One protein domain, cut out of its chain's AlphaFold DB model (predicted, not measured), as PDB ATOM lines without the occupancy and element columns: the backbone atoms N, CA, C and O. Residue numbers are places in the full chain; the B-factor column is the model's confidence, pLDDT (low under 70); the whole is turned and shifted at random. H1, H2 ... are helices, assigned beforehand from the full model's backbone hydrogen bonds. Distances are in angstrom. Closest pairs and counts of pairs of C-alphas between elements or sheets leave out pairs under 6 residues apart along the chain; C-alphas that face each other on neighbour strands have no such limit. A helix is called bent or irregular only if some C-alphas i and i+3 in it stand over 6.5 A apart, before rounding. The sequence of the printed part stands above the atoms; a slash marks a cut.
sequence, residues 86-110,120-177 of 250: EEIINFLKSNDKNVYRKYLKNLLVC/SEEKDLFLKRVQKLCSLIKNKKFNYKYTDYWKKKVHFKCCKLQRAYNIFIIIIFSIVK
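AT A GLANCE: This is residues 86 to 110 and 120 to 177 of the 250 residues of an uncharacterized protein of Plasmodium falciparum FCH/4 (UniProt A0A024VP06). Three helices lie side by side, H5 with H3 on one side and H4 on another, their centres making a triangle, while the short H1 lies crosswise near H5 on the side away from H3. H2 lies off beyond H1, touching no helix, and residues 93 to 99 stick out free. The 83 printed residues hold five named helices, H1 to H5 in order, and no named strand, and the class is all helix. The whole is only just compact, close to loose, with a radius of gyration of the C-alphas of 14.0 A, and spans 37 by 31 by 19 A.

HOW THE PARTS SIT: H1, residues 86 to 91, and H2, residues 98 to 107, are joined by a short link and are only just apart, their closest C-alphas 8.1 A from each other. H3, residues 120 to 138, is apart from H1 and H2. H4, residues 144 to 152, follows H3 after a tight link, yet the two are apart. H5, residues 159 to 177, touches H3, with the closest C-alphas, those of Phe 126 and Tyr 165, 7.4 A apart. H3 and H5 run the same way at a shallow tilt of 3 degrees. H4 and H5 form a helical hairpin: they touch, run opposite ways at a shallow tilt of 10 degrees, and come closest at the C-alphas of Lys 151 and Ile 169, 7.0 A apart. H5 touches H4 with residues 166 to 173 alone. H1 and H5 are close but not clearly touching, the C-alphas of Ile 88 and Ile 167 being closest at 7.4 A, and their lines are about perpendicular at 78 degrees. H2 is apart from H4 and H5. Every O i to N i+4 pair is within hydrogen-bond range in H1, H3 and H5, against 5 of 6 in H2 and 3 of 5 in H4.

IN THESE COORDINATES: H1 begins at C-alpha 86, at (-25.713, -36.936, -14.496), and is 8.3 A long from first to last C-alpha. H2 measures 14.7 A. H3 begins at C-alpha 120, at (-27.837, -7.147, -12.611), and measures 26.7 A. H4 measures 13.8 A and is irregular, with C-alphas 145 and 148 7.5 A apart. H5 measures 27.2 A and ends at C-alpha 177, at (-31.139, -33.423, -30.535).

THE WHOLE: The two C-alphas farthest apart, those of Val 99 and Lys 141, are 37.6 A from each other. Residues 111 to 119 are not printed, and C-alphas 110 and 120 are 16.9 A apart across the cut. Of the links that are printed whole, none is long. The mean pLDDT of the printed part is 76.1, and the model's confidence is low, under 70, at residues 86 to 110.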
ATOM      1  N   GLU A  86     -25.026 -35.643 -14.482       56.62
ATOM      2  CA  GLU A  86     -25.713 -36.936 -14.496       56.62
ATOM      3  C   GLU A  86     -26.915 -37.016 -13.538       56.62
ATOM      4  O   GLU A  86     -27.927 -37.625 -13.888       56.62
ATOM      5  N   GLU A  87     -26.860 -36.389 -12.358       58.59
ATOM      6  CA  GLU A  87     -28.002 -36.327 -11.434       58.59
ATOM      7  C   GLU A  87     -29.102 -35.422 -11.998       58.59
ATOM      8  O   GLU A  87     -30.277 -35.777 -11.934       58.59
ATOM      9  N   ILE A  88     -28.733 -34.301 -12.631       57.84
ATOM     10  CA  ILE A  88     -29.678 -33.393 -13.307       57.84
ATOM     11  C   ILE A  88     -30.270 -34.061 -14.561       57.84
ATOM     12  O   ILE A  88     -31.465 -33.929 -14.831       57.84
ATOM     13  N   ILE A  89     -29.469 -34.820 -15.310       55.28
ATOM     14  CA  ILE A  89     -29.909 -35.568 -16.498       55.28
ATOM     15  C   ILE A  89     -30.849 -36.719 -16.115       55.28
ATOM     16  O   ILE A  89     -31.861 -36.920 -16.787       55.28
ATOM     17  N   ASN A  90     -30.561 -37.458 -15.042       60.31
ATOM     18  CA  ASN A  90     -31.461 -38.497 -14.535       60.31
ATOM     19  C   ASN A  90     -32.748 -37.888 -13.952       60.31
ATOM     20  O   ASN A  90     -33.832 -38.420 -14.180       60.31
ATOM     21  N   PHE A  91     -32.643 -36.735 -13.287       61.56
ATOM     22  CA  PHE A  91     -33.772 -35.961 -12.766       61.56
ATOM     23  C   PHE A  91     -34.731 -35.457 -13.863       61.56
ATOM     24  O   PHE A  91     -35.942 -35.455 -13.659       61.56
ATOM     25  N   LEU A  92     -34.220 -35.061 -15.035       57.12
ATOM     26  CA  LEU A  92     -35.050 -34.633 -16.174       57.12
ATOM     27  C   LEU A  92     -35.754 -35.796 -16.902       57.12
ATOM     28  O   LEU A  92     -36.648 -35.544 -17.706       57.12
ATOM     29  N   LYS A  93     -35.360 -37.051 -16.646       58.84
ATOM     30  CA  LYS A  93     -35.890 -38.245 -17.332       58.84
ATOM     31  C   LYS A  93     -37.007 -38.975 -16.581       58.84
ATOM     32  O   LYS A  93     -37.597 -39.889 -17.151       58.84
ATOM     33  N   SER A  94     -37.281 -38.642 -15.320       61.03
ATOM     34  CA  SER A  94     -38.225 -39.391 -14.480       61.03
ATOM     35  C   SER A  94     -39.585 -38.680 -14.313       61.03
ATOM     36  O   SER A  94     -39.693 -37.456 -14.318       61.03
ATOM     37  N   ASN A  95     -40.667 -39.469 -14.240       56.50
ATOM     38  CA  ASN A  95     -42.036 -39.017 -14.557       56.50
ATOM     39  C   ASN A  95     -42.853 -38.407 -13.393       56.50
ATOM     40  O   ASN A  95     -43.957 -37.902 -13.611       56.50
ATOM     41  N   ASP A  96     -42.377 -38.471 -12.151       60.44
ATOM     42  CA  ASP A  96     -43.245 -38.505 -10.955       60.44
ATOM     43  C   ASP A  96     -43.428 -37.140 -10.229       60.44
ATOM     44  O   ASP A  96     -43.249 -36.989  -9.019       60.44
ATOM     45  N   LYS A  97     -43.754 -36.114 -11.025       60.66
ATOM     46  CA  LYS A  97     -43.888 -34.648 -10.780       60.66
ATOM     47  C   LYS A  97     -43.956 -34.080  -9.339       60.66
ATOM     48  O   LYS A  97     -43.454 -32.975  -9.116       60.66
ATOM     49  N   ASN A  98     -44.572 -34.742  -8.358       58.72
ATOM     50  CA  ASN A  98     -44.826 -34.169  -7.025       58.72
ATOM     51  C   ASN A  98     -43.601 -34.163  -6.091       58.72
ATOM     52  O   ASN A  98     -43.360 -33.161  -5.410       58.72
ATOM     53  N   VAL A  99     -42.768 -35.211  -6.104       56.69
ATOM     54  CA  VAL A  99     -41.500 -35.247  -5.333       56.69
ATOM     55  C   VAL A  99     -40.511 -34.172  -5.835       56.69
ATOM     56  O   VAL A  99     -39.750 -33.563  -5.078       56.69
ATOM     57  N   TYR A 100     -40.609 -33.859  -7.126       58.44
ATOM     58  CA  TYR A 100     -39.672 -33.086  -7.935       58.44
ATOM     59  C   TYR A 100     -39.763 -31.615  -7.577       58.44
ATOM     60  O   TYR A 100     -38.743 -30.947  -7.462       58.44
ATOM     61  N   ARG A 101     -40.978 -31.111  -7.319       57.53
ATOM     62  CA  ARG A 101     -41.206 -29.714  -6.934       57.53
ATOM     63  C   ARG A 101     -40.546 -29.373  -5.596       57.53
ATOM     64  O   ARG A 101     -40.009 -28.279  -5.450       57.53
ATOM     65  N   LYS A 102     -40.557 -30.303  -4.632       58.56
ATOM     66  CA  LYS A 102     -39.923 -30.121  -3.314       58.56
ATOM     67  C   LYS A 102     -38.402 -30.271  -3.408       58.56
ATOM     68  O   LYS A 102     -37.688 -29.449  -2.840       58.56
ATOM     69  N   TYR A 103     -37.918 -31.241  -4.189       57.62
ATOM     70  CA  TYR A 103     -36.486 -31.415  -4.439       57.62
ATOM     71  C   TYR A 103     -35.885 -30.223  -5.199       57.62
ATOM     72  O   TYR A 103     -34.980 -29.597  -4.661       57.62
ATOM     73  N   LEU A 104     -36.444 -29.804  -6.349       58.00
ATOM     74  CA  LEU A 104     -36.043 -28.582  -7.077       58.00
ATOM     75  C   LEU A 104     -36.046 -27.347  -6.183       58.00
ATOM     76  O   LEU A 104     -35.102 -26.563  -6.232       58.00
ATOM     77  N   LYS A 105     -37.096 -27.167  -5.371       60.62
ATOM     78  CA  LYS A 105     -37.188 -26.031  -4.449       60.62
ATOM     79  C   LYS A 105     -35.993 -26.021  -3.503       60.62
ATOM     80  O   LYS A 105     -35.318 -25.001  -3.451       60.62
ATOM     81  N   ASN A 106     -35.692 -27.144  -2.845       62.16
ATOM     82  CA  ASN A 106     -34.526 -27.301  -1.967       62.16
ATOM     83  C   ASN A 106     -33.206 -27.078  -2.719       62.16
ATOM     84  O   ASN A 106     -32.346 -26.335  -2.257       62.16
ATOM     85  N   LEU A 107     -33.083 -27.651  -3.917       57.22
ATOM     86  CA  LEU A 107     -31.941 -27.489  -4.811       57.22
ATOM     87  C   LEU A 107     -31.702 -26.013  -5.188       57.22
ATOM     88  O   LEU A 107     -30.570 -25.645  -5.492       57.22
ATOM     89  N   LEU A 108     -32.744 -25.178  -5.228       56.28
ATOM     90  CA  LEU A 108     -32.705 -23.757  -5.606       56.28
ATOM     91  C   LEU A 108     -32.813 -22.796  -4.395       56.28
ATOM     92  O   LEU A 108     -32.949 -21.578  -4.587       56.28
ATOM     93  N   VAL A 109     -32.749 -23.308  -3.155       54.53
ATOM     94  CA  VAL A 109     -32.735 -22.490  -1.923       54.53
ATOM     95  C   VAL A 109     -31.537 -21.529  -1.921       54.53
ATOM     96  O   VAL A 109     -30.517 -21.749  -2.568       54.53
ATOM     97  N   CYS A 110     -31.715 -20.382  -1.264       50.81
ATOM     98  CA  CYS A 110     -30.730 -19.306  -1.203       50.81
ATOM     99  C   CYS A 110     -29.800 -19.435   0.002       50.81
ATOM    100  O   CYS A 110     -30.288 -19.505   1.128       50.81
ATOM    101  N   SER A 120     -27.318  -7.770 -11.374       75.69
ATOM    102  CA  SER A 120     -27.837  -7.147 -12.611       75.69
ATOM    103  C   SER A 120     -27.023  -7.549 -13.852       75.69
ATOM    104  O   SER A 120     -27.553  -8.197 -14.752       75.69
ATOM    105  N   GLU A 121     -25.718  -7.279 -13.842       80.88
ATOM    106  CA  GLU A 121     -24.780  -7.613 -14.927       80.88
ATOM    107  C   GLU A 121     -24.779  -9.110 -15.273       80.88
ATOM    108  O   GLU A 121     -24.787  -9.502 -16.441       80.88
ATOM    109  N   GLU A 122     -24.806  -9.972 -14.250       82.81
ATOM    110  CA  GLU A 122     -24.816 -11.421 -14.451       82.81
ATOM    111  C   GLU A 122     -26.125 -11.893 -15.101       82.81
ATOM    112  O   GLU A 122     -26.094 -12.773 -15.966       82.81
ATOM    113  N   LYS A 123     -27.273 -11.295 -14.748       83.50
ATOM    114  CA  LYS A 123     -28.568 -11.580 -15.390       83.50
ATOM    115  C   LYS A 123     -28.586 -11.132 -16.844       83.50
ATOM    116  O   LYS A 123     -29.036 -11.900 -17.691       83.50
ATOM    117  N   ASP A 124     -28.064  -9.950 -17.150       85.31
ATOM    118  CA  ASP A 124     -27.989  -9.465 -18.530       85.31
ATOM    119  C   ASP A 124     -27.067 -10.345 -19.374       85.31
ATOM    120  O   ASP A 124     -27.408 -10.702 -20.506       85.31
ATOM    121  N   LEU A 125     -25.936 -10.785 -18.813       86.75
ATOM    122  CA  LEU A 125     -25.073 -11.773 -19.454       86.75
ATOM    123  C   LEU A 125     -25.810 -13.103 -19.674       86.75
ATOM    124  O   LEU A 125     -25.728 -13.664 -20.768       86.75
ATOM    125  N   PHE A 126     -26.558 -13.600 -18.685       87.88
ATOM    126  CA  PHE A 126     -27.383 -14.806 -18.820       87.88
ATOM    127  C   PHE A 126     -28.405 -14.668 -19.956       87.88
ATOM    128  O   PHE A 126     -28.448 -15.523 -20.844       87.88
ATOM    129  N   LEU A 127     -29.170 -13.573 -19.987       88.38
ATOM    130  CA  LEU A 127     -30.180 -13.309 -21.014       88.38
ATOM    131  C   LEU A 127     -29.551 -13.199 -22.409       88.38
ATOM    132  O   LEU A 127     -29.988 -13.902 -23.322       88.38
ATOM    133  N   LYS A 128     -28.465 -12.428 -22.564       90.25
ATOM    134  CA  LYS A 128     -27.706 -12.315 -23.826       90.25
ATOM    135  C   LYS A 128     -27.200 -13.681 -24.315       90.25
ATOM    136  O   LYS A 128     -27.232 -13.963 -25.516       90.25
ATOM    137  N   ARG A 129     -26.756 -14.567 -23.411       88.62
ATOM    138  CA  ARG A 129     -26.296 -15.930 -23.755       88.62
ATOM    139  C   ARG A 129     -27.445 -16.845 -24.173       88.62
ATOM    140  O   ARG A 129     -27.314 -17.522 -25.193       88.62
ATOM    141  N   VAL A 130     -28.559 -16.827 -23.439       89.94
ATOM    142  CA  VAL A 130     -29.794 -17.556 -23.778       89.94
ATOM    143  C   VAL A 130     -30.309 -17.121 -25.152       89.94
ATOM    144  O   VAL A 130     -30.486 -17.963 -26.029       89.94
ATOM    145  N   GLN A 131     -30.459 -15.812 -25.378       90.38
ATOM    146  CA  GLN A 131     -30.898 -15.242 -26.654       90.38
ATOM    147  C   GLN A 131     -29.978 -15.654 -27.808       90.38
ATOM    148  O   GLN A 131     -30.464 -16.162 -28.817       90.38
ATOM    149  N   LYS A 132     -28.651 -15.520 -27.656       90.62
ATOM    150  CA  LYS A 132     -27.689 -15.924 -28.695       90.62
ATOM    151  C   LYS A 132     -27.802 -17.411 -29.039       90.62
ATOM    152  O   LYS A 132     -27.754 -17.763 -30.218       90.62
ATOM    153  N   LEU A 133     -27.977 -18.278 -28.042       90.00
ATOM    154  CA  LEU A 133     -28.126 -19.714 -28.274       90.00
ATOM    155  C   LEU A 133     -29.451 -20.047 -28.978       90.00
ATOM    156  O   LEU A 133     -29.443 -20.770 -29.975       90.00
ATOM    157  N   CYS A 134     -30.565 -19.466 -28.527       88.69
ATOM    158  CA  CYS A 134     -31.869 -19.608 -29.177       88.69
ATOM    159  C   CYS A 134     -31.844 -19.113 -30.634       88.69
ATOM    160  O   CYS A 134     -32.379 -19.789 -31.512       88.69
ATOM    161  N   SER A 135     -31.164 -17.999 -30.922       91.69
ATOM    162  CA  SER A 135     -30.991 -17.480 -32.286       91.69
ATOM    163  C   SER A 135     -30.180 -18.422 -33.181       91.69
ATOM    164  O   SER A 135     -30.556 -18.646 -34.332       91.69
ATOM    165  N   LEU A 136     -29.104 -19.033 -32.667       90.25
ATOM    166  CA  LEU A 136     -28.338 -20.045 -33.413       90.25
ATOM    167  C   LEU A 136     -29.181 -21.282 -33.746       90.25
ATOM    168  O   LEU A 136     -29.030 -21.850 -34.828       90.25
ATOM    169  N   ILE A 137     -30.070 -21.691 -32.840       88.81
ATOM    170  CA  ILE A 137     -30.977 -22.826 -33.043       88.81
ATOM    171  C   ILE A 137     -32.063 -22.472 -34.064       88.81
ATOM    172  O   ILE A 137     -32.213 -23.191 -35.052       88.81
ATOM    173  N   LYS A 138     -32.756 -21.338 -33.881       88.50
ATOM    174  CA  LYS A 138     -33.795 -20.831 -34.796       88.50
ATOM    175  C   LYS A 138     -33.273 -20.716 -36.231       88.50
ATOM    176  O   LYS A 138     -33.936 -21.155 -37.165       88.50
ATOM    177  N   ASN A 139     -32.056 -20.200 -36.392       89.56
ATOM    178  CA  ASN A 139     -31.436 -19.979 -37.698       89.56
ATOM    179  C   ASN A 139     -30.688 -21.218 -38.233       89.56
ATOM    180  O   ASN A 139     -29.923 -21.095 -39.186       89.56
ATOM    181  N   LYS A 140     -30.847 -22.400 -37.610       85.25
ATOM    182  CA  LYS A 140     -30.168 -23.672 -37.951       85.25
ATOM    183  C   LYS A 140     -28.624 -23.632 -37.935       85.25
ATOM    184  O   LYS A 140     -27.985 -24.619 -38.286       85.25
ATOM    185  N   LYS A 141     -28.008 -22.549 -37.441       85.94
ATOM    186  CA  LYS A 141     -26.546 -22.356 -37.320       85.94
ATOM    187  C   LYS A 141     -25.928 -23.050 -36.089       85.94
ATOM    188  O   LYS A 141     -24.732 -22.918 -35.840       85.94
ATOM    189  N   PHE A 142     -26.708 -23.789 -35.293       85.94
ATOM    190  CA  PHE A 142     -26.201 -24.492 -34.110       85.94
ATOM    191  C   PHE A 142     -25.404 -25.770 -34.453       85.94
ATOM    192  O   PHE A 142     -25.945 -26.780 -34.924       85.94
ATOM    193  N   ASN A 143     -24.111 -25.749 -34.117       82.94
ATOM    194  CA  ASN A 143     -23.166 -26.844 -34.331       82.94
ATOM    195  C   ASN A 143     -22.756 -27.517 -33.003       82.94
ATOM    196  O   ASN A 143     -22.224 -26.870 -32.098       82.94
ATOM    197  N   TYR A 144     -22.948 -28.840 -32.920       80.94
ATOM    198  CA  TYR A 144     -22.632 -29.648 -31.736       80.94
ATOM    199  C   TYR A 144     -21.153 -29.670 -31.350       80.94
ATOM    200  O   TYR A 144     -20.857 -29.925 -30.184       80.94
ATOM    201  N   LYS A 145     -20.223 -29.362 -32.262       81.38
ATOM    202  CA  LYS A 145     -18.792 -29.253 -31.921       81.38
ATOM    203  C   LYS A 145     -18.530 -28.215 -30.815       81.38
ATOM    204  O   LYS A 145     -17.547 -28.331 -30.096       81.38
ATOM    205  N   TYR A 146     -19.432 -27.245 -30.629       81.31
ATOM    206  CA  TYR A 146     -19.324 -26.206 -29.597       81.31
ATOM    207  C   TYR A 146     -20.156 -26.481 -28.330       81.31
ATOM    208  O   TYR A 146     -20.221 -25.622 -27.455       81.31
ATOM    209  N   THR A 147     -20.774 -27.660 -28.190       81.62
ATOM    210  CA  THR A 147     -21.577 -28.049 -27.005       81.62
ATOM    211  C   THR A 147     -20.790 -27.852 -25.704       81.62
ATOM    212  O   THR A 147     -21.256 -27.178 -24.785       81.62
ATOM    213  N   ASP A 148     -19.551 -28.347 -25.655       80.31
ATOM    214  CA  ASP A 148     -18.684 -28.228 -24.476       80.31
ATOM    215  C   ASP A 148     -18.188 -26.799 -24.241       80.31
ATOM    216  O   ASP A 148     -18.008 -26.382 -23.099       80.31
ATOM    217  N   TYR A 149     -18.015 -26.020 -25.310       83.38
ATOM    218  CA  TYR A 149     -17.692 -24.596 -25.228       83.38
ATOM    219  C   TYR A 149     -18.836 -23.812 -24.570       83.38
ATOM    220  O   TYR A 149     -18.588 -22.998 -23.682       83.38
ATOM    221  N   TRP A 150     -20.092 -24.096 -24.922       84.44
ATOM    222  CA  TRP A 150     -21.261 -23.481 -24.282       84.44
ATOM    223  C   TRP A 150     -21.428 -23.886 -22.813       84.44
ATOM    224  O   TRP A 150     -21.827 -23.041 -22.011       84.44
ATOM    225  N   LYS A 151     -21.081 -25.130 -22.450       79.44
ATOM    226  CA  LYS A 151     -21.033 -25.585 -21.049       79.44
ATOM    227  C   LYS A 151     -19.930 -24.888 -20.241       79.44
ATOM    228  O   LYS A 151     -20.183 -24.446 -19.129       79.44
ATOM    229  N   LYS A 152     -18.710 -24.792 -20.788       77.50
ATOM    230  CA  LYS A 152     -17.507 -24.362 -20.043       77.50
ATOM    231  C   LYS A 152     -17.235 -22.854 -20.067       77.50
ATOM    232  O   LYS A 152     -16.609 -22.353 -19.141       77.50
ATOM    233  N   LYS A 153     -17.656 -22.115 -21.105       74.38
ATOM    234  CA  LYS A 153     -17.273 -20.696 -21.281       74.38
ATOM    235  C   LYS A 153     -18.015 -19.720 -20.363       74.38
ATOM    236  O   LYS A 153     -17.567 -18.588 -20.210       74.38
ATOM    237  N   VAL A 154     -19.163 -20.101 -19.809       72.88
ATOM    238  CA  VAL A 154     -19.988 -19.186 -19.009       72.88
ATOM    239  C   VAL A 154     -19.944 -19.614 -17.548       72.88
ATOM    240  O   VAL A 154     -20.548 -20.616 -17.170       72.88
ATOM    241  N   HIS A 155     -19.211 -18.832 -16.756       79.25
ATOM    242  CA  HIS A 155     -19.110 -18.976 -15.311       79.25
ATOM    243  C   HIS A 155     -19.705 -17.738 -14.627       79.25
ATOM    244  O   HIS A 155     -19.164 -16.640 -14.745       79.25
ATOM    245  N   PHE A 156     -20.794 -17.917 -13.886       80.19
ATOM    246  CA  PHE A 156     -21.416 -16.897 -13.045       80.19
ATOM    247  C   PHE A 156     -20.886 -17.006 -11.611       80.19
ATOM    248  O   PHE A 156     -20.733 -18.107 -11.075       80.19
ATOM    249  N   LYS A 157     -20.626 -15.871 -10.961       78.38
ATOM    250  CA  LYS A 157     -20.285 -15.795  -9.531       78.38
ATOM    251  C   LYS A 157     -21.493 -16.218  -8.685       78.38
ATOM    252  O   LYS A 157     -21.329 -16.856  -7.644       78.38
ATOM    253  N   CYS A 158     -22.713 -15.913  -9.138       76.25
ATOM    254  CA  CYS A 158     -23.943 -16.419  -8.539       76.25
ATOM    255  C   CYS A 158     -24.134 -17.926  -8.792       76.25
ATOM    256  O   CYS A 158     -24.509 -18.350  -9.888       76.25
ATOM    257  N   CYS A 159     -23.992 -18.741  -7.743       73.25
ATOM    258  CA  CYS A 159     -24.211 -20.192  -7.804       73.25
ATOM    259  C   CYS A 159     -25.614 -20.576  -8.316       73.25
ATOM    260  O   CYS A 159     -25.760 -21.565  -9.036       73.25
ATOM    261  N   LYS A 160     -26.647 -19.773  -8.019       74.44
ATOM    262  CA  LYS A 160     -28.007 -19.978  -8.546       74.44
ATOM    263  C   LYS A 160     -28.097 -19.762 -10.047       74.44
ATOM    264  O   LYS A 160     -28.777 -20.529 -10.725       74.44
ATOM    265  N   LEU A 161     -27.444 -18.720 -10.553       77.81
ATOM    266  CA  LEU A 161     -27.499 -18.380 -11.968       77.81
ATOM    267  C   LEU A 161     -26.665 -19.366 -12.792       77.81
ATOM    268  O   LEU A 161     -27.141 -19.831 -13.825       77.81
ATOM    269  N   GLN A 162     -25.514 -19.806 -12.267       81.31
ATOM    270  CA  GLN A 162     -24.758 -20.932 -12.826       81.31
ATOM    271  C   GLN A 162     -25.615 -22.193 -12.921       81.31
ATOM    272  O   GLN A 162     -25.697 -22.824 -13.970       81.31
ATOM    273  N   ARG A 163     -26.303 -22.544 -11.835       76.62
ATOM    274  CA  ARG A 163     -27.176 -23.715 -11.786       76.62
ATOM    275  C   ARG A 163     -28.333 -23.618 -12.786       76.62
ATOM    276  O   ARG A 163     -28.610 -24.590 -13.485       76.62
ATOM    277  N   ALA A 164     -28.989 -22.460 -12.871       81.62
ATOM    278  CA  ALA A 164     -30.049 -22.204 -13.844       81.62
ATOM    279  C   ALA A 164     -29.532 -22.306 -15.288       81.62
ATOM    280  O   ALA A 164     -30.205 -22.889 -16.138       81.62
ATOM    281  N   TYR A 165     -28.321 -21.809 -15.550       85.56
ATOM    282  CA  TYR A 165     -27.669 -21.901 -16.854       85.56
ATOM    283  C   TYR A 165     -27.327 -23.345 -17.228       85.56
ATOM    284  O   TYR A 165     -27.683 -23.776 -18.321       85.56
ATOM    285  N   ASN A 166     -26.738 -24.130 -16.321       82.62
ATOM    286  CA  ASN A 166     -26.451 -25.547 -16.570       82.62
ATOM    287  C   ASN A 166     -27.736 -26.331 -16.906       82.62
ATOM    288  O   ASN A 166     -27.765 -27.073 -17.889       82.62
ATOM    289  N   ILE A 167     -28.823 -26.111 -16.152       81.94
ATOM    290  CA  ILE A 167     -30.136 -26.724 -16.420       81.94
ATOM    291  C   ILE A 167     -30.662 -26.307 -17.803       81.94
ATOM    292  O   ILE A 167     -31.055 -27.167 -18.591       81.94
ATOM    293  N   PHE A 168     -30.631 -25.010 -18.127       87.38
ATOM    294  CA  PHE A 168     -31.036 -24.498 -19.439       87.38
ATOM    295  C   PHE A 168     -30.235 -25.143 -20.581       87.38
ATOM    296  O   PHE A 168     -30.828 -25.594 -21.561       87.38
ATOM    297  N   ILE A 169     -28.912 -25.248 -20.434       88.12
ATOM    298  CA  ILE A 169     -28.007 -25.835 -21.427       88.12
ATOM    299  C   ILE A 169     -28.287 -27.332 -21.656       88.12
ATOM    300  O   ILE A 169     -28.292 -27.786 -22.801       88.12
ATOM    301  N   ILE A 170     -28.582 -28.104 -20.606       83.56
ATOM    302  CA  ILE A 170     -28.951 -29.524 -20.741       83.56
ATOM    303  C   ILE A 170     -30.292 -29.678 -21.478       83.56
ATOM    304  O   ILE A 170     -30.401 -30.484 -22.409       83.56
ATOM    305  N   ILE A 171     -31.303 -28.890 -21.098       83.88
ATOM    306  CA  ILE A 171     -32.638 -28.930 -21.714       83.88
ATOM    307  C   ILE A 171     -32.555 -28.545 -23.195       83.88
ATOM    308  O   ILE A 171     -33.012 -29.297 -24.056       83.88
ATOM    309  N   ILE A 172     -31.931 -27.409 -23.516       88.75
ATOM    310  CA  ILE A 172     -31.913 -26.888 -24.886       88.75
ATOM    311  C   ILE A 172     -31.136 -27.809 -25.838       88.75
ATOM    312  O   ILE A 172     -31.565 -28.019 -26.970       88.75
ATOM    313  N   PHE A 173     -30.048 -28.445 -25.388       87.31
ATOM    314  CA  PHE A 173     -29.321 -29.423 -26.208       87.31
ATOM    315  C   PHE A 173     -30.087 -30.728 -26.418       87.31
ATOM    316  O   PHE A 173     -29.954 -31.331 -27.487       87.31
ATOM    317  N   SER A 174     -30.913 -31.133 -25.451       83.88
ATOM    318  CA  SER A 174     -31.815 -32.282 -25.602       83.88
ATOM    319  C   SER A 174     -32.878 -31.992 -26.666       83.88
ATOM    320  O   SER A 174     -32.982 -32.744 -27.633       83.88
ATOM    321  N   ILE A 175     -33.536 -30.828 -26.586       87.00
ATOM    322  CA  ILE A 175     -34.514 -30.360 -27.587       87.00
ATOM    323  C   ILE A 175     -33.890 -30.298 -28.990       87.00
ATOM    324  O   ILE A 175     -34.462 -30.804 -29.953       87.00
ATOM    325  N   VAL A 176     -32.688 -29.727 -29.136       88.44
ATOM    326  CA  VAL A 176     -32.020 -29.656 -30.450       88.44
ATOM    327  C   VAL A 176     -31.694 -31.052 -30.997       88.44
ATOM    328  O   VAL A 176     -31.750 -31.253 -32.210       88.44
ATOM    329  N   LYS A 177     -31.380 -32.027 -30.131       88.06
ATOM    330  CA  LYS A 177     -31.139 -33.423 -30.535       88.06
ATOM    331  C   LYS A 177     -32.411 -34.090 -31.049       88.06
ATOM    332  O   LYS A 177     -32.372 -34.705 -32.111       88.06
TER     333      LYS A 177